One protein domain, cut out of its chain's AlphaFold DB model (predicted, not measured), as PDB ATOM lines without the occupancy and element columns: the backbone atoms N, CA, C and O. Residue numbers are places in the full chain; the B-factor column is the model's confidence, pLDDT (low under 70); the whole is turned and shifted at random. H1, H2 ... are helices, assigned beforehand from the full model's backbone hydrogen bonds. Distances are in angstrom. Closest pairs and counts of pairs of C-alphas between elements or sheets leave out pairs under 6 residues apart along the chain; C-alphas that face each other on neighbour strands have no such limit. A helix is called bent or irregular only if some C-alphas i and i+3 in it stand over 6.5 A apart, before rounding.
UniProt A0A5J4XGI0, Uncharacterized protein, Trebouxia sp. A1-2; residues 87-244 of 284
ATOM      1  N   ALA A  87     -49.562  18.509   8.809       80.56
ATOM      2  CA  ALA A  87     -50.716  19.396   8.852       80.56
ATOM      3  C   ALA A  87     -51.202  19.588  10.296       80.56
ATOM      4  O   ALA A  87     -51.139  18.663  11.104       80.56
ATOM      5  N   LEU A  88     -51.724  20.782  10.584       79.44
ATOM      6  CA  LEU A  88     -52.294  21.134  11.881       79.44
ATOM      7  C   LEU A  88     -53.266  20.050  12.384       79.44
ATOM      8  O   LEU A  88     -54.356  19.868  11.829       79.44
ATOM      9  N   THR A  89     -52.870  19.341  13.439       80.75
ATOM     10  CA  THR A  89     -53.597  18.186  13.972       80.75
ATOM     11  C   THR A  89     -54.889  18.648  14.645       80.75
ATOM     12  O   THR A  89     -54.932  19.704  15.280       80.75
ATOM     13  N   ALA A  90     -55.954  17.842  14.588       79.56
ATOM     14  CA  ALA A  90     -57.216  18.154  15.274       79.56
ATOM     15  C   ALA A  90     -57.015  18.420  16.781       79.56
ATOM     16  O   ALA A  90     -57.611  19.344  17.329       79.56
ATOM     17  N   LYS A  91     -56.104  17.676  17.422       80.25
ATOM     18  CA  LYS A  91     -55.695  17.868  18.822       80.25
ATOM     19  C   LYS A  91     -54.996  19.214  19.065       80.25
ATOM     20  O   LYS A  91     -55.243  19.859  20.080       80.25
ATOM     21  N   GLU A  92     -54.139  19.661  18.145       79.88
ATOM     22  CA  GLU A  92     -53.487  20.976  18.245       79.88
ATOM     23  C   GLU A  92     -54.524  22.097  18.117       79.88
ATOM     24  O   GLU A  92     -54.504  23.041  18.904       79.88
ATOM     25  N   ARG A  93     -55.490  21.965  17.194       79.12
ATOM     26  CA  ARG A  93     -56.584  22.940  17.026       79.12
ATOM     27  C   ARG A  93     -57.418  23.102  18.289       79.12
ATOM     28  O   ARG A  93     -57.663  24.228  18.711       79.12
ATOM     29  N   THR A  94     -57.838  22.001  18.904       80.38
ATOM     30  CA  THR A  94     -58.644  22.059  20.131       80.38
ATOM     31  C   THR A  94     -57.840  22.613  21.303       80.38
ATOM     32  O   THR A  94     -58.357  23.406  22.089       80.38
ATOM     33  N   THR A  95     -56.552  22.281  21.398       81.12
ATOM     34  CA  THR A  95     -55.664  22.828  22.437       81.12
ATOM     35  C   THR A  95     -55.464  24.339  22.271       81.12
ATOM     36  O   THR A  95     -55.522  25.083  23.251       81.12
ATOM     37  N   LEU A  96     -55.303  24.820  21.035       80.19
ATOM     38  CA  LEU A  96     -55.217  26.251  20.723       80.19
ATOM     39  C   LEU A  96     -56.516  26.980  21.077       80.19
ATOM     40  O   LEU A  96     -56.492  27.991  21.777       80.19
ATOM     41  N   GLN A  97     -57.659  26.446  20.649       80.69
ATOM     42  CA  GLN A  97     -58.965  27.050  20.918       80.69
ATOM     43  C   GLN A  97     -59.287  27.091  22.415       80.69
ATOM     44  O   GLN A  97     -59.740  28.117  22.912       80.69
ATOM     45  N   THR A  98     -59.005  26.016  23.153       80.25
ATOM     46  CA  THR A  98     -59.238  25.966  24.607       80.25
ATOM     47  C   THR A  98     -58.292  26.875  25.383       80.25
ATOM     48  O   THR A  98     -58.712  27.476  26.368       80.25
ATOM     49  N   THR A  99     -57.036  27.014  24.950       79.44
ATOM     50  CA  THR A  99     -56.084  27.949  25.572       79.44
ATOM     51  C   THR A  99     -56.541  29.390  25.373       79.44
ATOM     52  O   THR A  99     -56.656  30.130  26.345       79.44
ATOM     53  N   ASN A 100     -56.922  29.754  24.148       80.56
ATOM     54  CA  ASN A 100     -57.425  31.096  23.860       80.56
ATOM     55  C   ASN A 100     -58.750  31.387  24.569       80.56
ATOM     56  O   ASN A 100     -58.925  32.482  25.090       80.56
ATOM     57  N   ALA A 101     -59.662  30.413  24.649       80.25
ATOM     58  CA  ALA A 101     -60.909  30.561  25.394       80.25
ATOM     59  C   ALA A 101     -60.649  30.784  26.893       80.25
ATOM     60  O   ALA A 101     -61.274  31.650  27.495       80.25
ATOM     61  N   LYS A 102     -59.687  30.063  27.488       80.06
ATOM     62  CA  LYS A 102     -59.281  30.261  28.889       80.06
ATOM     63  C   LYS A 102     -58.652  31.629  29.122       80.06
ATOM     64  O   LYS A 102     -58.948  32.265  30.130       80.06
ATOM     65  N   ASP A 103     -57.801  32.088  28.211       75.56
ATOM     66  CA  ASP A 103     -57.193  33.415  28.311       75.56
ATOM     67  C   ASP A 103     -58.247  34.516  28.159       75.56
ATOM     68  O   ASP A 103     -58.266  35.458  28.947       75.56
ATOM     69  N   GLN A 104     -59.192  34.359  27.229       76.06
ATOM     70  CA  GLN A 104     -60.335  35.261  27.082       76.06
ATOM     71  C   GLN A 104     -61.218  35.275  28.335       76.06
ATOM     72  O   GLN A 104     -61.600  36.350  28.790       76.06
ATOM     73  N   GLN A 105     -61.499  34.114  28.929       79.31
ATOM     74  CA  GLN A 105     -62.262  34.006  30.175       79.31
ATOM     75  C   GLN A 105     -61.546  34.696  31.342       79.31
ATOM     76  O   GLN A 105     -62.145  35.531  32.015       79.31
ATOM     77  N   ARG A 106     -60.244  34.443  31.532       76.75
ATOM     78  CA  ARG A 106     -59.430  35.127  32.553       76.75
ATOM     79  C   ARG A 106     -59.439  36.638  32.361       76.75
ATOM     80  O   ARG A 106     -59.538  37.387  33.330       76.75
ATOM     81  N   GLU A 107     -59.334  37.099  31.119       72.38
ATOM     82  CA  GLU A 107     -59.381  38.523  30.804       72.38
ATOM     83  C   GLU A 107     -60.767  39.134  31.082       72.38
ATOM     84  O   GLU A 107     -60.836  40.263  31.570       72.38
ATOM     85  N   GLN A 108     -61.858  38.398  30.843       72.00
ATOM     86  CA  GLN A 108     -63.229  38.825  31.153       72.00
ATOM     87  C   GLN A 108     -63.489  38.903  32.662       72.00
ATOM     88  O   GLN A 108     -63.985  39.924  33.142       72.00
ATOM     89  N   GLU A 109     -63.093  37.878  33.418       77.50
ATOM     90  CA  GLU A 109     -63.194  37.850  34.883       77.50
ATOM     91  C   GLU A 109     -62.376  38.980  35.515       77.50
ATOM     92  O   GLU A 109     -62.858  39.719  36.376       77.50
ATOM     93  N   GLN A 110     -61.148  39.187  35.032       69.62
ATOM     94  CA  GLN A 110     -60.337  40.316  35.470       69.62
ATOM     95  C   GLN A 110     -61.006  41.642  35.108       69.62
ATOM     96  O   GLN A 110     -61.067  42.535  35.948       69.62
ATOM     97  N   SER A 111     -61.553  41.785  33.900       65.00
ATOM     98  CA  SER A 111     -62.214  43.022  33.473       65.00
ATOM     99  C   SER A 111     -63.494  43.344  34.253       65.00
ATOM    100  O   SER A 111     -63.878  44.515  34.290       65.00
ATOM    101  N   GLN A 112     -64.157  42.357  34.864       70.38
ATOM    102  CA  GLN A 112     -65.274  42.602  35.784       70.38
ATOM    103  C   GLN A 112     -64.807  43.200  37.115       70.38
ATOM    104  O   GLN A 112     -65.508  44.031  37.685       70.38
ATOM    105  N   LYS A 113     -63.611  42.826  37.583       76.06
ATOM    106  CA  LYS A 113     -63.048  43.291  38.858       76.06
ATOM    107  C   LYS A 113     -62.602  44.758  38.834       76.06
ATOM    108  O   LYS A 113     -62.530  45.394  39.881       76.06
ATOM    109  N   TRP A 114     -62.283  45.301  37.660       68.06
ATOM    110  CA  TRP A 114     -61.733  46.650  37.524       68.06
ATOM    111  C   TRP A 114     -62.797  47.715  37.182       68.06
ATOM    112  O   TRP A 114     -63.697  47.488  36.371       68.06
ATOM    113  N   GLY A 115     -62.666  48.909  37.776       78.06
ATOM    114  CA  GLY A 115     -63.564  50.055  37.567       78.06
ATOM    115  C   GLY A 115     -63.473  50.712  36.178       78.06
ATOM    116  O   GLY A 115     -62.601  50.391  35.369       78.06
ATOM    117  N   LEU A 116     -64.376  51.664  35.904       77.31
ATOM    118  CA  LEU A 116     -64.551  52.326  34.596       77.31
ATOM    119  C   LEU A 116     -63.246  52.926  34.030       77.31
ATOM    120  O   LEU A 116     -62.931  52.714  32.862       77.31
ATOM    121  N   THR A 117     -62.443  53.588  34.867       74.19
ATOM    122  CA  THR A 117     -61.155  54.199  34.486       74.19
ATOM    123  C   THR A 117     -60.161  53.177  33.922       74.19
ATOM    124  O   THR A 117     -59.503  53.426  32.913       74.19
ATOM    125  N   TRP A 118     -60.092  51.984  34.516       76.12
ATOM    126  CA  TRP A 118     -59.213  50.916  34.037       76.12
ATOM    127  C   TRP A 118     -59.743  50.262  32.759       76.12
ATOM    128  O   TRP A 118     -58.949  49.836  31.925       76.12
ATOM    129  N   LYS A 119     -61.068  50.222  32.551       76.81
ATOM    130  CA  LYS A 119     -61.668  49.736  31.295       76.81
ATOM    131  C   LYS A 119     -61.290  50.629  30.114       76.81
ATOM    132  O   LYS A 119     -60.914  50.109  29.067       76.81
ATOM    133  N   VAL A 120     -61.319  51.951  30.298       76.81
ATOM    134  CA  VAL A 120     -60.897  52.915  29.267       76.81
ATOM    135  C   VAL A 120     -59.398  52.787  28.994       76.81
ATOM    136  O   VAL A 120     -59.009  52.595  27.843       76.81
ATOM    137  N   CYS A 121     -58.558  52.777  30.036       75.81
ATOM    138  CA  CYS A 121     -57.121  52.543  29.873       75.81
ATOM    139  C   CYS A 121     -56.828  51.204  29.189       75.81
ATOM    140  O   CYS A 121     -55.969  51.152  28.317       75.81
ATOM    141  N   ARG A 122     -57.564  50.133  29.513       74.00
ATOM    142  CA  ARG A 122     -57.413  48.823  28.867       74.00
ATOM    143  C   ARG A 122     -57.863  48.837  27.411       74.00
ATOM    144  O   ARG A 122     -57.245  48.154  26.610       74.00
ATOM    145  N   TYR A 123     -58.895  49.593  27.050       69.56
ATOM    146  CA  TYR A 123     -59.333  49.715  25.658       69.56
ATOM    147  C   TYR A 123     -58.268  50.406  24.797       69.56
ATOM    148  O   TYR A 123     -57.847  49.865  23.773       69.56
ATOM    149  N   PHE A 124     -57.749  51.546  25.263       69.44
ATOM    150  CA  PHE A 124     -56.621  52.225  24.619       69.44
ATOM    151  C   PHE A 124     -55.363  51.348  24.602       69.44
ATOM    152  O   PHE A 124     -54.699  51.221  23.573       69.44
ATOM    153  N   ALA A 125     -55.075  50.667  25.710       69.56
ATOM    154  CA  ALA A 125     -53.996  49.698  25.791       69.56
ATOM    155  C   ALA A 125     -54.234  48.486  24.881       69.56
ATOM    156  O   ALA A 125     -53.273  47.926  24.396       69.56
ATOM    157  N   GLY A 126     -55.466  48.081  24.587       68.44
ATOM    158  CA  GLY A 126     -55.771  47.011  23.637       68.44
ATOM    159  C   GLY A 126     -55.407  47.422  22.217       68.44
ATOM    160  O   GLY A 126     -54.699  46.701  21.522       68.44
ATOM    161  N   ILE A 127     -55.778  48.639  21.820       67.81
ATOM    162  CA  ILE A 127     -55.408  49.198  20.513       67.81
ATOM    163  C   ILE A 127     -53.881  49.324  20.382       67.81
ATOM    164  O   ILE A 127     -53.329  49.049  19.317       67.81
ATOM    165  N   LEU A 128     -53.177  49.692  21.455       67.06
ATOM    166  CA  LEU A 128     -51.724  49.904  21.429       67.06
ATOM    167  C   LEU A 128     -50.893  48.631  21.682       67.06
ATOM    168  O   LEU A 128     -49.849  48.459  21.062       67.06
ATOM    169  N   LEU A 129     -51.339  47.743  22.574       65.44
ATOM    170  CA  LEU A 129     -50.597  46.584  23.090       65.44
ATOM    171  C   LEU A 129     -51.102  45.242  22.569       65.44
ATOM    172  O   LEU A 129     -50.374  44.269  22.735       65.44
ATOM    173  N   GLN A 130     -52.293  45.127  21.978       65.50
ATOM    174  CA  GLN A 130     -52.787  43.868  21.399       65.50
ATOM    175  C   GLN A 130     -52.736  43.922  19.864       65.50
ATOM    176  O   GLN A 130     -53.778  44.013  19.214       65.50
ATOM    177  N   PRO A 131     -51.534  43.869  19.257       65.31
ATOM    178  CA  PRO A 131     -51.426  43.708  17.821       65.31
ATOM    179  C   PRO A 131     -52.014  42.351  17.437       65.31
ATOM    180  O   PRO A 131     -51.634  41.314  17.978       65.31
ATOM    181  N   SER A 132     -52.962  42.375  16.510       63.91
ATOM    182  CA  SER A 132     -53.483  41.177  15.864       63.91
ATOM    183  C   SER A 132     -52.937  41.134  14.443       63.91
ATOM    184  O   SER A 132     -52.823  42.162  13.778       63.91
ATOM    185  N   ALA A 133     -52.579  39.951  13.951       61.47
ATOM    186  CA  ALA A 133     -52.061  39.824  12.588       61.47
ATOM    187  C   ALA A 133     -53.179  39.979  11.547       61.47
ATOM    188  O   ALA A 133     -52.909  40.158  10.363       61.47
ATOM    189  N   THR A 134     -54.434  39.878  11.992       65.44
ATOM    190  CA  THR A 134     -55.638  40.081  11.182       65.44
ATOM    191  C   THR A 134     -56.229  41.479  11.361       65.44
ATOM    192  O   THR A 134     -57.334  41.764  10.900       65.44
ATOM    193  N   GLU A 135     -55.495  42.371  12.024       72.06
ATOM    194  CA  GLU A 135     -55.929  43.732  12.260       72.06
ATOM    195  C   GLU A 135     -56.059  44.527  10.954       72.06
ATOM    196  O   GLU A 135     -55.240  44.446  10.040       72.06
ATOM    197  N   SER A 136     -57.109  45.337  10.872       75.94
ATOM    198  CA  SER A 136     -57.326  46.262   9.764       75.94
ATOM    199  C   SER A 136     -56.214  47.312   9.685       75.94
ATOM    200  O   SER A 136     -55.878  47.922  10.704       75.94
ATOM    201  N   ALA A 137     -55.743  47.612   8.472       77.62
ATOM    202  CA  ALA A 137     -54.634  48.538   8.223       77.62
ATOM    203  C   ALA A 137     -54.768  49.898   8.940       77.62
ATOM    204  O   ALA A 137     -53.790  50.417   9.467       77.62
ATOM    205  N   TRP A 138     -55.978  50.462   9.039       80.06
ATOM    206  CA  TRP A 138     -56.198  51.745   9.717       80.06
ATOM    207  C   TRP A 138     -55.816  51.719  11.205       80.06
ATOM    208  O   TRP A 138     -55.221  52.677  11.692       80.06
ATOM    209  N   LYS A 139     -56.087  50.625  11.927       79.06
ATOM    210  CA  LYS A 139     -55.702  50.512  13.343       79.06
ATOM    211  C   LYS A 139     -54.188  50.406  13.499       79.06
ATOM    212  O   LYS A 139     -53.632  50.992  14.423       79.06
ATOM    213  N   GLN A 140     -53.520  49.726  12.564       78.06
ATOM    214  CA  GLN A 140     -52.061  49.678  12.511       78.06
ATOM    215  C   GLN A 140     -51.476  51.081  12.301       78.06
ATOM    216  O   GLN A 140     -50.555  51.463  13.018       78.06
ATOM    217  N   TYR A 141     -52.052  51.877  11.394       83.75
ATOM    218  CA  TYR A 141     -51.635  53.267  11.193       83.75
ATOM    219  C   TYR A 141     -51.889  54.144  12.419       83.75
ATOM    220  O   TYR A 141     -51.009  54.916  12.784       83.75
ATOM    221  N   ILE A 142     -53.035  54.003  13.092       83.56
ATOM    222  CA  ILE A 142     -53.314  54.735  14.338       83.56
ATOM    223  C   ILE A 142     -52.307  54.356  15.425       83.56
ATOM    224  O   ILE A 142     -51.737  55.241  16.055       83.56
ATOM    225  N   ARG A 143     -52.022  53.061  15.621       83.50
ATOM    226  CA  ARG A 143     -50.988  52.614  16.565       83.50
ATOM    227  C   ARG A 143     -49.637  53.231  16.221       83.50
ATOM    228  O   ARG A 143     -48.964  53.746  17.110       83.50
ATOM    229  N   MET A 144     -49.250  53.215  14.950       82.88
ATOM    230  CA  MET A 144     -47.981  53.790  14.513       82.88
ATOM    231  C   MET A 144     -47.949  55.304  14.772       82.88
ATOM    232  O   MET A 144     -47.026  55.789  15.416       82.88
ATOM    233  N   ALA A 145     -49.004  56.032  14.403       84.38
ATOM    234  CA  ALA A 145     -49.137  57.468  14.643       84.38
ATOM    235  C   ALA A 145     -49.091  57.829  16.138       84.38
ATOM    236  O   ALA A 145     -48.466  58.818  16.509       84.38
ATOM    237  N   CYS A 146     -49.691  57.016  17.012       83.56
ATOM    238  CA  CYS A 146     -49.645  57.226  18.461       83.56
ATOM    239  C   CYS A 146     -48.296  56.844  19.091       83.56
ATOM    240  O   CYS A 146     -47.917  57.410  20.113       83.56
ATOM    241  N   THR A 147     -47.570  55.879  18.519       81.81
ATOM    242  CA  THR A 147     -46.313  55.364  19.096       81.81
ATOM    243  C   THR A 147     -45.068  56.102  18.608       81.81
ATOM    244  O   THR A 147     -44.066  56.116  19.319       81.81
ATOM    245  N   VAL A 148     -45.125  56.775  17.455       85.00
ATOM    246  CA  VAL A 148     -44.021  57.601  16.932       85.00
ATOM    247  C   VAL A 148     -43.638  58.757  17.878       85.00
ATOM    248  O   VAL A 148     -42.449  58.891  18.173       85.00
ATOM    249  N   PRO A 149     -44.575  59.556  18.434       82.50
ATOM    250  CA  PRO A 149     -44.231  60.602  19.400       82.50
ATOM    251  C   PRO A 149     -43.534  60.047  20.646       82.50
ATOM    252  O   PRO A 149     -42.557  60.620  21.122       82.50
ATOM    253  N   ILE A 150     -43.986  58.887  21.135       79.75
ATOM    254  CA  ILE A 150     -43.390  58.193  22.288       79.75
ATOM    255  C   ILE A 150     -41.943  57.785  21.980       79.75
ATOM    256  O   ILE A 150     -41.077  57.885  22.847       79.75
ATOM    257  N   ALA A 151     -41.665  57.368  20.742       80.94
ATOM    258  CA  ALA A 151     -40.321  57.002  20.312       80.94
ATOM    259  C   ALA A 151     -39.342  58.188  20.330       80.94
ATOM    260  O   ALA A 151     -38.171  58.003  20.642       80.94
ATOM    261  N   SER A 152     -39.831  59.388  20.003       81.81
ATOM    262  CA  SER A 152     -39.025  60.611  19.897       81.81
ATOM    263  C   SER A 152     -38.726  61.258  21.256       81.81
ATOM    264  O   SER A 152     -37.705  61.917  21.428       81.81
ATOM    265  N   LEU A 153     -39.610  61.064  22.242       77.31
ATOM    266  CA  LEU A 153     -39.519  61.723  23.551       77.31
ATOM    267  C   LEU A 153     -38.570  61.031  24.541       77.31
ATOM    268  O   LEU A 153     -38.088  61.679  25.467       77.31
ATOM    269  N   PHE A 154     -38.298  59.734  24.372       77.50
ATOM    270  CA  PHE A 154     -37.490  58.953  25.312       77.50
ATOM    271  C   PHE A 154     -36.272  58.324  24.625       77.50
ATOM    272  O   PHE A 154     -36.424  57.763  23.541       77.50
ATOM    273  N   PRO A 155     -35.093  58.263  25.275       80.38
ATOM    274  CA  PRO A 155     -33.933  57.544  24.732       80.38
ATOM    275  C   PRO A 155     -34.204  56.051  24.469       80.38
ATOM    276  O   PRO A 155     -33.691  55.475  23.516       80.38
ATOM    277  N   ILE A 156     -35.060  55.427  25.286       83.19
ATOM    278  CA  ILE A 156     -35.541  54.041  25.111       83.19
ATOM    279  C   ILE A 156     -36.763  53.936  24.182       83.19
ATOM    280  O   ILE A 156     -37.284  52.845  23.940       83.19
ATOM    281  N   GLY A 157     -37.236  55.069  23.668       82.94
ATOM    282  CA  GLY A 157     -38.411  55.188  22.822       82.94
ATOM    283  C   GLY A 157     -38.369  54.284  21.586       82.94
ATOM    284  O   GLY A 157     -39.354  53.583  21.356       82.94
ATOM    285  N   PRO A 158     -37.252  54.190  20.836       85.62
ATOM    286  CA  PRO A 158     -37.145  53.283  19.692       85.62
ATOM    287  C   PRO A 158     -37.315  51.799  20.055       85.62
ATOM    288  O   PRO A 158     -37.897  51.042  19.280       85.62
ATOM    289  N   ILE A 159     -36.873  51.382  21.247       84.38
ATOM    290  CA  ILE A 159     -37.025  49.999  21.733       84.38
ATOM    291  C   ILE A 159     -38.499  49.712  22.029       84.38
ATOM    292  O   ILE A 159     -39.041  48.694  21.595       84.38
ATOM    293  N   ILE A 160     -39.169  50.630  22.730       85.12
ATOM    294  CA  ILE A 160     -40.604  50.529  23.022       85.12
ATOM    295  C   ILE A 160     -41.404  50.545  21.716       85.12
ATOM    296  O   ILE A 160     -42.290  49.719  21.516       85.12
ATOM    297  N   PHE A 161     -41.060  51.439  20.792       86.62
ATOM    298  CA  PHE A 161     -41.682  51.539  19.479       86.62
ATOM    299  C   PHE A 161     -41.568  50.236  18.689       86.62
ATOM    300  O   PHE A 161     -42.573  49.750  18.160       86.62
ATOM    301  N   ALA A 162     -40.376  49.636  18.670       87.44
ATOM    302  CA  ALA A 162     -40.150  48.346  18.041       87.44
ATOM    303  C   ALA A 162     -40.960  47.234  18.717       87.44
ATOM    304  O   ALA A 162     -41.581  46.422  18.035       87.44
ATOM    305  N   TYR A 163     -41.042  47.235  20.047       86.94
ATOM    306  CA  TYR A 163     -41.849  46.274  20.797       86.94
ATOM    307  C   TYR A 163     -43.350  46.378  20.501       86.94
ATOM    308  O   TYR A 163     -44.031  45.359  20.385       86.94
ATOM    309  N   LEU A 164     -43.877  47.590  20.331       85.94
ATOM    310  CA  LEU A 164     -45.297  47.811  20.049       85.94
ATOM    311  C   LEU A 164     -45.674  47.491  18.596       85.94
ATOM    312  O   LEU A 164     -46.766  46.979  18.346       85.94
ATOM    313  N   ASN A 165     -44.780  47.756  17.640       87.31
ATOM    314  CA  ASN A 165     -45.070  47.614  16.208       87.31
ATOM    315  C   ASN A 165     -44.516  46.322  15.582       87.31
ATOM    316  O   ASN A 165     -44.963  45.914  14.509       87.31
ATOM    317  N   GLY A 166     -43.585  45.636  16.245       87.19
ATOM    318  CA  GLY A 166     -42.829  44.537  15.646       87.19
ATOM    319  C   GLY A 166     -43.579  43.218  15.487       87.19
ATOM    320  O   GLY A 166     -43.155  42.354  14.720       87.19
ATOM    321  N   PHE A 167     -44.731  43.058  16.138       89.38
ATOM    322  CA  PHE A 167     -45.538  41.839  16.043       89.38
ATOM    323  C   PHE A 167     -45.876  41.454  14.591       89.38
ATOM    324  O   PHE A 167     -45.752  40.288  14.214       89.38
ATOM    325  N   GLY A 168     -46.245  42.431  13.753       87.06
ATOM    326  CA  GLY A 168     -46.550  42.181  12.340       87.06
ATOM    327  C   GLY A 168     -45.340  41.655  11.562       87.06
ATOM    328  O   GLY A 168     -45.480  40.789  10.701       87.06
ATOM    329  N   SER A 169     -44.132  42.109  11.906       89.19
ATOM    330  CA  SER A 169     -42.891  41.633  11.291       89.19
ATOM    331  C   SER A 169     -42.607  40.166  11.628       89.19
ATOM    332  O   SER A 169     -42.241  39.403  10.736       89.19
ATOM    333  N   ALA A 170     -42.846  39.745  12.875       89.94
ATOM    334  CA  ALA A 170     -42.753  38.336  13.266       89.94
ATOM    335  C   ALA A 170     -43.809  37.467  12.566       89.94
ATOM    336  O   ALA A 170     -43.476  36.410  12.030       89.94
ATOM    337  N   ALA A 171     -45.064  37.927  12.522       90.19
ATOM    338  CA  ALA A 171     -46.145  37.220  11.836       90.19
ATOM    339  C   ALA A 171     -45.835  37.015  10.341       90.19
ATOM    340  O   ALA A 171     -46.040  35.926   9.811       90.19
ATOM    341  N   ASN A 172     -45.256  38.022   9.679       89.38
ATOM    342  CA  ASN A 172     -44.852  37.937   8.274       89.38
ATOM    343  C   ASN A 172     -43.731  36.917   8.022       89.38
ATOM    344  O   ASN A 172     -43.731  36.260   6.980       89.38
ATOM    345  N   LEU A 173     -42.774  36.778   8.945       91.06
ATOM    346  CA  LEU A 173     -41.692  35.794   8.820       91.06
ATOM    347  C   LEU A 173     -42.190  34.361   9.043       91.06
ATOM    348  O   LEU A 173     -41.762  33.453   8.332       91.06
ATOM    349  N   LEU A 174     -43.117  34.159   9.985       91.38
ATOM    350  CA  LEU A 174     -43.689  32.841  10.278       91.38
ATOM    351  C   LEU A 174     -44.848  32.444   9.356       91.38
ATOM    352  O   LEU A 174     -45.241  31.280   9.354       91.38
ATOM    353  N   ASP A 175     -45.385  33.354   8.538       89.94
ATOM    354  CA  ASP A 175     -46.478  33.039   7.607       89.94
ATOM    355  C   ASP A 175     -46.105  31.910   6.630       89.94
ATOM    356  O   ASP A 175     -46.951  31.070   6.325       89.94
ATOM    357  N   HIS A 176     -44.843  31.831   6.188       89.50
ATOM    358  CA  HIS A 176     -44.356  30.722   5.350       89.50
ATOM    359  C   HIS A 176     -44.464  29.373   6.072       89.50
ATOM    360  O   HIS A 176     -45.053  28.432   5.540       89.50
ATOM    361  N   TYR A 177     -44.001  29.307   7.319       90.38
ATOM    362  CA  TYR A 177     -44.123  28.121   8.168       90.38
ATOM    363  C   TYR A 177     -45.588  27.734   8.423       90.38
ATOM    364  O   TYR A 177     -45.975  26.581   8.229       90.38
ATOM    365  N   LEU A 178     -46.445  28.700   8.769       89.75
ATOM    366  CA  LEU A 178     -47.873  28.449   8.995       89.75
ATOM    367  C   LEU A 178     -48.576  27.954   7.724       89.75
ATOM    368  O   LEU A 178     -49.443  27.080   7.793       89.75
ATOM    369  N   LYS A 179     -48.188  28.468   6.552       88.88
ATOM    370  CA  LYS A 179     -48.659  27.965   5.253       88.88
ATOM    371  C   LYS A 179     -48.223  26.521   5.020       88.88
ATOM    372  O   LYS A 179     -49.059  25.717   4.612       88.88
ATOM    373  N   GLN A 180     -46.967  26.177   5.306       88.00
ATOM    374  CA  GLN A 180     -46.468  24.801   5.184       88.00
ATOM    375  C   GLN A 180     -47.183  23.841   6.143       88.00
ATOM    376  O   GLN A 180     -47.570  22.748   5.737       88.00
ATOM    377  N   LYS A 181     -47.492  24.285   7.366       86.31
ATOM    378  CA  LYS A 181     -48.290  23.526   8.346       86.31
ATOM    379  C   LYS A 181     -49.796  23.474   8.017       86.31
ATOM    380  O   LYS A 181     -50.612  22.976   8.793       86.31
ATOM    381  N   SER A 182     -50.198  23.958   6.838       85.12
ATOM    382  CA  SER A 182     -51.590  23.986   6.367       85.12
ATOM    383  C   SER A 182     -52.542  24.811   7.251       85.12
ATOM    384  O   SER A 182     -53.750  24.565   7.284       85.12
ATOM    385  N   VAL A 183     -52.022  25.833   7.937       84.31
ATOM    386  CA  VAL A 183     -52.810  26.813   8.701       84.31
ATOM    387  C   VAL A 183     -53.299  27.909   7.749       84.31
ATOM    388  O   VAL A 183     -52.727  28.997   7.631       84.31
ATOM    389  N   THR A 184     -54.351  27.601   6.995       79.69
ATOM    390  CA  THR A 184     -54.906  28.501   5.968       79.69
ATOM    391  C   THR A 184     -56.043  29.378   6.479       79.69
ATOM    392  O   THR A 184     -56.246  30.470   5.955       79.69
ATOM    393  N   LYS A 185     -56.776  28.934   7.504       84.75
ATOM    394  CA  LYS A 185     -57.890  29.697   8.076       84.75
ATOM    395  C   LYS A 185     -57.358  30.859   8.910       84.75
ATOM    396  O   LYS A 185     -56.507  30.658   9.772       84.75
ATOM    397  N   SER A 186     -57.905  32.056   8.701       82.06
ATOM    398  CA  SER A 186     -57.574  33.248   9.495       82.06
ATOM    399  C   SER A 186     -57.801  33.021  10.991       82.06
ATOM    400  O   SER A 186     -56.947  33.386  11.789       82.06
ATOM    401  N   ALA A 187     -58.888  32.336  11.356       81.81
ATOM    402  CA  ALA A 187     -59.192  31.980  12.740       81.81
ATOM    403  C   ALA A 187     -58.116  31.079  13.379       81.81
ATOM    404  O   ALA A 187     -57.722  31.315  14.516       81.81
ATOM    405  N   ASP A 188     -57.598  30.085  12.645       83.25
ATOM    406  CA  ASP A 188     -56.551  29.191  13.157       83.25
ATOM    407  C   ASP A 188     -55.213  29.936  13.300       83.25
ATOM    408  O   ASP A 188     -54.479  29.715  14.260       83.25
ATOM    409  N   ARG A 189     -54.906  30.855  12.374       85.88
ATOM    410  CA  ARG A 189     -53.715  31.718  12.461       85.88
ATOM    411  C   ARG A 189     -53.785  32.632  13.672       85.88
ATOM    412  O   ARG A 189     -52.850  32.668  14.461       85.88
ATOM    413  N   GLU A 190     -54.914  33.315  13.842       84.69
ATOM    414  CA  GLU A 190     -55.148  34.179  14.994       84.69
ATOM    415  C   GLU A 190     -55.045  33.387  16.296       84.69
ATOM    416  O   GLU A 190     -54.422  33.845  17.247       84.69
ATOM    417  N   ALA A 191     -55.557  32.155  16.317       83.38
ATOM    418  CA  ALA A 191     -55.437  31.291  17.476       83.38
ATOM    419  C   ALA A 191     -53.973  30.962  17.833       83.38
ATOM    420  O   ALA A 191     -53.627  30.957  19.013       83.38
ATOM    421  N   VAL A 192     -53.111  30.722  16.839       85.94
ATOM    422  CA  VAL A 192     -51.664  30.521  17.049       85.94
ATOM    423  C   VAL A 192     -50.993  31.806  17.533       85.94
ATOM    424  O   VAL A 192     -50.148  31.767  18.428       85.94
ATOM    425  N   TYR A 193     -51.374  32.950  16.972       87.19
ATOM    426  CA  TYR A 193     -50.806  34.235  17.356       87.19
ATOM    427  C   TYR A 193     -51.158  34.629  18.787       87.19
ATOM    428  O   TYR A 193     -50.276  35.044  19.534       87.19
ATOM    429  N   GLN A 194     -52.416  34.450  19.192       83.06
ATOM    430  CA  GLN A 194     -52.864  34.756  20.550       83.06
ATOM    431  C   GLN A 194     -52.205  33.838  21.581       83.06
ATOM    432  O   GLN A 194     -51.695  34.324  22.593       83.06
ATOM    433  N   ALA A 195     -52.086  32.544  21.268       82.94
ATOM    434  CA  ALA A 195     -51.423  31.574  22.134       82.94
ATOM    435  C   ALA A 195     -49.933  31.892  22.373       82.94
ATOM    436  O   ALA A 195     -49.384  31.535  23.413       82.94
ATOM    437  N   ASN A 196     -49.282  32.599  21.443       84.12
ATOM    438  CA  ASN A 196     -47.864  32.965  21.526       84.12
ATOM    439  C   ASN A 196     -47.640  34.483  21.522       84.12
ATOM    440  O   ASN A 196     -46.556  34.948  21.156       84.12
ATOM    441  N   LYS A 197     -48.641  35.273  21.934       84.06
ATOM    442  CA  LYS A 197     -48.662  36.738  21.759       84.06
ATOM    443  C   LYS A 197     -47.389  37.434  22.235       84.06
ATOM    444  O   LYS A 197     -46.855  38.309  21.557       84.06
ATOM    445  N   ASN A 198     -46.864  37.016  23.386       85.25
ATOM    446  CA  ASN A 198     -45.662  37.609  23.967       85.25
ATOM    447  C   ASN A 198     -44.394  37.240  23.192       85.25
ATOM    448  O   ASN A 198     -43.520  38.087  23.038       85.25
ATOM    449  N   GLN A 199     -44.300  36.016  22.673       87.31
ATOM    450  CA  GLN A 199     -43.140  35.581  21.892       87.31
ATOM    451  C   GLN A 199     -43.119  36.243  20.519       87.31
ATOM    452  O   GLN A 199     -42.089  36.789  20.135       87.31
ATOM    453  N   PHE A 200     -44.273  36.313  19.841       89.06
ATOM    454  CA  PHE A 200     -44.413  37.090  18.605       89.06
ATOM    455  C   PHE A 200     -44.024  38.554  18.815       89.06
ATOM    456  O   PHE A 200     -43.375  39.143  17.955       89.06
ATOM    457  N   ARG A 201     -44.380  39.147  19.964       88.44
ATOM    458  CA  ARG A 201     -44.025  40.537  20.268       88.44
ATOM    459  C   ARG A 201     -42.530  40.714  20.529       88.44
ATOM    460  O   ARG A 201     -41.941  41.619  19.959       88.44
ATOM    461  N   MET A 202     -41.912  39.854  21.338       89.50
ATOM    462  CA  MET A 202     -40.477  39.939  21.645       89.50
ATOM    463  C   MET A 202     -39.611  39.669  20.412       89.50
ATOM    464  O   MET A 202     -38.730  40.463  20.093       89.50
ATOM    465  N   PHE A 203     -39.897  38.590  19.678       92.44
ATOM    466  CA  PHE A 203     -39.193  38.282  18.434       92.44
ATOM    467  C   PHE A 203     -39.424  39.381  17.392       92.44
ATOM    468  O   PHE A 203     -38.483  39.892  16.788       92.44
ATOM    469  N   GLY A 204     -40.676  39.814  17.247       90.81
ATOM    470  CA  GLY A 204     -41.061  40.896  16.354       90.81
ATOM    471  C   GLY A 204     -40.381  42.220  16.677       90.81
ATOM    472  O   GLY A 204     -39.987  42.925  15.755       90.81
ATOM    473  N   ALA A 205     -40.187  42.535  17.959       91.56
ATOM    474  CA  ALA A 205     -39.469  43.727  18.400       91.56
ATOM    475  C   ALA A 205     -38.038  43.746  17.870       91.56
ATOM    476  O   ALA A 205     -37.603  44.750  17.319       91.56
ATOM    477  N   VAL A 206     -37.328  42.621  17.988       91.94
ATOM    478  CA  VAL A 206     -35.954  42.490  17.491       91.94
ATOM    479  C   VAL A 206     -35.927  42.603  15.969       91.94
ATOM    480  O   VAL A 206     -35.161  43.396  15.429       91.94
ATOM    481  N   VAL A 207     -36.812  41.882  15.275       91.75
ATOM    482  CA  VAL A 207     -36.924  41.936  13.808       91.75
ATOM    483  C   VAL A 207     -37.189  43.364  13.331       91.75
ATOM    484  O   VAL A 207     -36.538  43.852  12.412       91.75
ATOM    485  N   PHE A 208     -38.141  44.049  13.959       90.38
ATOM    486  CA  PHE A 208     -38.510  45.413  13.613       90.38
ATOM    487  C   PHE A 208     -37.384  46.400  13.924       90.38
ATOM    488  O   PHE A 208     -37.100  47.266  13.103       90.38
ATOM    489  N   ALA A 209     -36.707  46.240  15.063       88.94
ATOM    490  CA  ALA A 209     -35.562  47.064  15.430       88.94
ATOM    491  C   ALA A 209     -34.423  46.950  14.407       88.94
ATOM    492  O   ALA A 209     -33.842  47.957  14.014       88.94
ATOM    493  N   LEU A 210     -34.150  45.738  13.921       88.44
ATOM    494  CA  LEU A 210     -33.153  45.503  12.876       88.44
ATOM    495  C   LEU A 210     -33.565  46.109  11.525       88.44
ATOM    496  O   LEU A 210     -32.712  46.589  10.780       88.44
ATOM    497  N   ASN A 211     -34.866  46.142  11.234       86.50
ATOM    498  CA  ASN A 211     -35.395  46.724  10.000       86.50
ATOM    499  C   ASN A 211     -35.423  48.264  10.004       86.50
ATOM    500  O   ASN A 211     -35.577  48.861   8.939       86.50
ATOM    501  N   LEU A 212     -35.268  48.924  11.161       83.19
ATOM    502  CA  LEU A 212     -35.218  50.392  11.250       83.19
ATOM    503  C   LEU A 212     -33.988  50.991  10.555       83.19
ATOM    504  O   LEU A 212     -33.992  52.173  10.221       83.19
ATOM    505  N   LEU A 213     -32.934  50.201  10.340       84.56
ATOM    506  CA  LEU A 213     -31.686  50.666   9.746       84.56
ATOM    507  C   LEU A 213     -31.699  50.468   8.217       84.56
ATOM    508  O   LEU A 213     -31.468  49.353   7.754       84.56
ATOM    509  N   PRO A 214     -31.895  51.517   7.395       72.75
ATOM    510  CA  PRO A 214     -32.202  51.372   5.966       72.75
ATOM    511  C   PRO A 214     -31.100  50.687   5.139       72.75
ATOM    512  O   PRO A 214     -31.403  49.963   4.195       72.75
ATOM    513  N   ILE A 215     -29.827  50.883   5.498       80.94
ATOM    514  CA  ILE A 215     -28.679  50.354   4.743       80.94
ATOM    515  C   ILE A 215     -28.442  48.873   5.065       80.94
ATOM    516  O   ILE A 215     -28.289  48.047   4.170       80.94
ATOM    517  N   VAL A 216     -28.449  48.519   6.350       82.94
ATOM    518  CA  VAL A 216     -28.162  47.153   6.822       82.94
ATOM    519  C   VAL A 216     -29.402  46.261   6.869       82.94
ATOM    520  O   VAL A 216     -29.264  45.047   7.011       82.94
ATOM    521  N   ASN A 217     -30.602  46.825   6.679       84.81
ATOM    522  CA  ASN A 217     -31.865  46.088   6.609       84.81
ATOM    523  C   ASN A 217     -31.761  44.884   5.661       84.81
ATOM    524  O   ASN A 217     -32.128  43.777   6.035       84.81
ATOM    525  N   TRP A 218     -31.161  45.064   4.481       82.62
ATOM    526  CA  TRP A 218     -30.976  43.997   3.491       82.62
ATOM    527  C   TRP A 218     -30.197  42.787   4.015       82.62
ATOM    528  O   TRP A 218     -30.545  41.654   3.690       82.62
ATOM    529  N   LEU A 219     -29.180  43.009   4.854       85.62
ATOM    530  CA  LEU A 219     -28.428  41.930   5.497       85.62
ATOM    531  C   LEU A 219     -29.262  41.272   6.601       85.62
ATOM    532  O   LEU A 219     -29.333  40.045   6.691       85.62
ATOM    533  N   PHE A 220     -29.957  42.082   7.402       90.12
ATOM    534  CA  PHE A 220     -30.796  41.585   8.489       90.12
ATOM    535  C   PHE A 220     -32.044  40.840   8.017       90.12
ATOM    536  O   PHE A 220     -32.543  40.004   8.765       90.12
ATOM    537  N   LEU A 221     -32.509  41.035   6.778       88.50
ATOM    538  CA  LEU A 221     -33.580  40.220   6.195       88.50
ATOM    539  C   LEU A 221     -33.259  38.722   6.283       88.50
ATOM    540  O   LEU A 221     -34.131  37.922   6.638       88.50
ATOM    541  N   PHE A 222     -32.012  38.335   6.005       90.25
ATOM    542  CA  PHE A 222     -31.588  36.937   6.068       90.25
ATOM    543  C   PHE A 222     -31.430  36.465   7.512       90.25
ATOM    544  O   PHE A 222     -31.960  35.414   7.866       90.25
ATOM    545  N   THR A 223     -30.814  37.265   8.383       92.38
ATOM    546  CA  THR A 223     -30.681  36.934   9.812       92.38
ATOM    547  C   THR A 223     -32.041  36.752  10.491       92.38
ATOM    548  O   THR A 223     -32.260  35.768  11.193       92.38
ATOM    549  N   ASN A 224     -32.993  37.644  10.214       94.25
ATOM    550  CA  ASN A 224     -34.368  37.567  10.706       94.25
ATOM    551  C   ASN A 224     -35.077  36.299  10.212       94.25
ATOM    552  O   ASN A 224     -35.838  35.677  10.951       94.25
ATOM    553  N   THR A 225     -34.790  35.879   8.979       93.94
ATOM    554  CA  THR A 225     -35.300  34.623   8.416       93.94
ATOM    555  C   THR A 225     -34.741  33.409   9.141       93.94
ATOM    556  O   THR A 225     -35.499  32.505   9.482       93.94
ATOM    557  N   VAL A 226     -33.429  33.381   9.382       94.38
ATOM    558  CA  VAL A 226     -32.777  32.285  10.107       94.38
ATOM    559  C   VAL A 226     -33.324  32.203  11.530       94.38
ATOM    560  O   VAL A 226     -33.707  31.122  11.966       94.38
ATOM    561  N   GLY A 227     -33.456  33.337  12.226       92.50
ATOM    562  CA  GLY A 227     -34.065  33.393  13.557       92.50
ATOM    563  C   GLY A 227     -35.511  32.887  13.570       92.50
ATOM    564  O   GLY A 227     -35.881  32.098  14.435       92.50
ATOM    565  N   ALA A 228     -36.307  33.267  12.569       93.88
ATOM    566  CA  ALA A 228     -37.675  32.784  12.416       93.88
ATOM    567  C   ALA A 228     -37.739  31.271  12.152       93.88
ATOM    568  O   ALA A 228     -38.606  30.590  12.697       93.88
ATOM    569  N   ALA A 229     -36.816  30.737  11.348       93.50
ATOM    570  CA  ALA A 229     -36.731  29.309  11.060       93.50
ATOM    571  C   ALA A 229     -36.296  28.503  12.289       93.50
ATOM    572  O   ALA A 229     -36.849  27.439  12.550       93.50
ATOM    573  N   LEU A 230     -35.348  29.022  13.074       92.88
ATOM    574  CA  LEU A 230     -34.938  28.416  14.341       92.88
ATOM    575  C   LEU A 230     -36.083  28.408  15.352       92.88
ATOM    576  O   LEU A 230     -36.314  27.387  15.995       92.88
ATOM    577  N   TRP A 231     -36.830  29.509  15.455       92.12
ATOM    578  CA  TRP A 231     -38.002  29.566  16.323       92.12
ATOM    579  C   TRP A 231     -39.090  28.584  15.872       92.12
ATOM    580  O   TRP A 231     -39.610  27.831  16.689       92.12
ATOM    581  N   ALA A 232     -39.377  28.501  14.571       90.81
ATOM    582  CA  ALA A 232     -40.307  27.509  14.035       90.81
ATOM    583  C   ALA A 232     -39.840  26.063  14.288       90.81
ATOM    584  O   ALA A 232     -40.650  25.206  14.637       90.81
ATOM    585  N   ALA A 233     -38.538  25.783  14.166       90.19
ATOM    586  CA  ALA A 233     -37.983  24.472  14.493       90.19
ATOM    587  C   ALA A 233     -38.140  24.131  15.982       90.19
ATOM    588  O   ALA A 233     -38.440  22.988  16.315       90.19
ATOM    589  N   ASP A 234     -37.956  25.107  16.871       89.56
ATOM    590  CA  ASP A 234     -38.168  24.939  18.311       89.56
ATOM    591  C   ASP A 234     -39.640  24.628  18.636       89.56
ATOM    592  O   ASP A 234     -39.919  23.690  19.382       89.56
ATOM    593  N   MET A 235     -40.592  25.309  17.984       86.19
ATOM    594  CA  MET A 235     -42.029  25.005  18.111       86.19
ATOM    595  C   MET A 235     -42.362  23.562  17.690       86.19
ATOM    596  O   MET A 235     -43.161  22.887  18.343       86.19
ATOM    597  N   GLU A 236     -41.737  23.061  16.621       86.19
ATOM    598  CA  GLU A 236     -41.918  21.673  16.171       86.19
ATOM    599  C   GLU A 236     -41.254  20.659  17.113       86.19
ATOM    600  O   GLU A 236     -41.858  19.638  17.434       86.19
ATOM    601  N   LYS A 237     -40.052  20.950  17.626       84.69
ATOM    602  CA  LYS A 237     -39.357  20.087  18.602       84.69
ATOM    603  C   LYS A 237     -40.115  19.972  19.922       84.69
ATOM    604  O   LYS A 237     -40.140  18.902  20.522       84.69
ATOM    605  N   GLN A 238     -40.759  21.052  20.354       81.75
ATOM    606  CA  GLN A 238     -41.625  21.059  21.535       81.75
ATOM    607  C   GLN A 238     -42.963  20.340  21.287       81.75
ATOM    608  O   GLN A 238     -43.731  20.137  22.228       81.75
ATOM    609  N   GLY A 239     -43.259  19.946  20.041       72.44
ATOM    610  CA  GLY A 239     -44.496  19.259  19.667       72.44
ATOM    611  C   GLY A 239     -45.748  20.104  19.897       72.44
ATOM    612  O   GLY A 239     -46.849  19.564  20.027       72.44
ATOM    613  N   ALA A 240     -45.587  21.424  20.004       67.75
ATOM    614  CA  ALA A 240     -46.654  22.331  20.363       67.75
ATOM    615  C   ALA A 240     -46.508  23.652  19.609       67.75
ATOM    616  O   ALA A 240     -45.552  24.402  19.775       67.75
ATOM    617  N   LEU A 241     -47.552  23.997  18.853       73.12
ATOM    618  CA  LEU A 241     -47.717  25.353  18.324       73.12
ATOM    619  C   LEU A 241     -47.935  26.403  19.398       73.12
ATOM    620  O   LEU A 241     -47.936  27.586  19.092       73.12
ATOM    621  N   ILE A 242     -48.167  25.973  20.630       62.09
ATOM    622  CA  ILE A 242     -48.148  26.818  21.806       62.09
ATOM    623  C   ILE A 242     -46.773  26.600  22.405       62.09
ATOM    624  O   ILE A 242     -46.526  25.548  22.990       62.09
ATOM    625  N   ALA A 243     -45.894  27.580  22.284       56.44
ATOM    626  CA  ALA A 243     -44.642  27.593  23.009       56.44
ATOM    627  C   ALA A 243     -44.963  27.891  24.481       56.44
ATOM    628  O   ALA A 243     -44.818  29.004  24.993       56.44
ATOM    629  N   LYS A 244     -45.530  26.895  25.161       47.50
ATOM    630  CA  LYS A 244     -45.906  26.993  26.559       47.50
ATOM    631  C   LYS A 244     -44.671  26.683  27.401       47.50
ATOM    632  O   LYS A 244     -44.223  25.546  27.453       47.50
TER     633      LYS A 244
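AT A GLANCE: This is residues 87 to 244 of the 284 residues of an uncharacterized protein of Trebouxia sp. A1-2 (UniProt A0A5J4XGI0). Eight helices make a flat, partly open frame: H1 and H2 form a long V along one side, and on the other side a closer group forms round H7, which H4 and H5 cross and which folds back into H8. The V is joined to the rest near its two ends, H1 through H6 and H2 through H3, which pairs with H4 as a hairpin; residues 105 to 110 of H1 stand free. The printed part has 158 residues, with helices H1 to H8 in that order along the chain and no named strand; the class is all helix, with mostly crossed packing. It is compact, with a radius of gyration of the C-alphas of 16.7 A and spans of 48 by 47 by 25 A.

IN THESE COORDINATES: H1, residues 90 to 113, begins with C-alpha 90 at (-57.216, 18.154, 15.274) and is 35.0 A long. H2 holds residues 116 to 129 and is 19.0 A long. H3, residues 137 to 153, is 25.2 A long and is neither bent nor irregular, but only just: C-alphas 146 and 149 are 6.4 A apart. H4 holds residues 157 to 165. H5, residues 167 to 180, is 20.2 A long and only just irregular, with C-alphas 173 and 176 6.7 A apart. H6 holds residues 186 to 195. H7, residues 197 to 211, is 20.3 A long. H8, residues 217 to 237, is 29.6 A long and ends with C-alpha 237 at (-39.357, 20.087, 18.602).

HOW THE PARTS SIT: H7 is the hub, touching three helices. It touches H4 at a steep tilt of 55 degrees, closest at the C-alphas of Tyr 163 and Ala 205, 4.2 A. Residues 167 to 171 of H5 touch H7, closest at C-alphas 170 and 204, 4.4 A; at 72 degrees they are only just about perpendicular. H7 and H8 are a helical hairpin at a shallow tilt of 21 degrees, closest at C-alphas 211 and 217, 4.9 A. H3 and H4 are another, at 13 degrees, closest at C-alphas 151 and 157, 3.6 A. H2 only just touches H3, with 3 pairs of C-alphas within 8 A, the closest Leu 128 and Arg 143 at 5.6 A. Residues 93 to 100 of H1 touch H6, closest at C-alphas 96 and 191, 6.0 A. H1 and H7 are apart. Every O i to N i+4 pair is within hydrogen-bond range in H1, H2, H4, H6 and H7; H3 has 11 of 13, H5 8 of 10 and H8 15 of 17.

THE WHOLE: The C-alphas farthest apart, those of Lys 113 and Ile 215, are 48.9 A apart. The printed part has no cut and no long link. The mean pLDDT of the printed part is 81.6; residues 110 to 111, 114, 123 to 134, 240 and 242 to 244 are under 70.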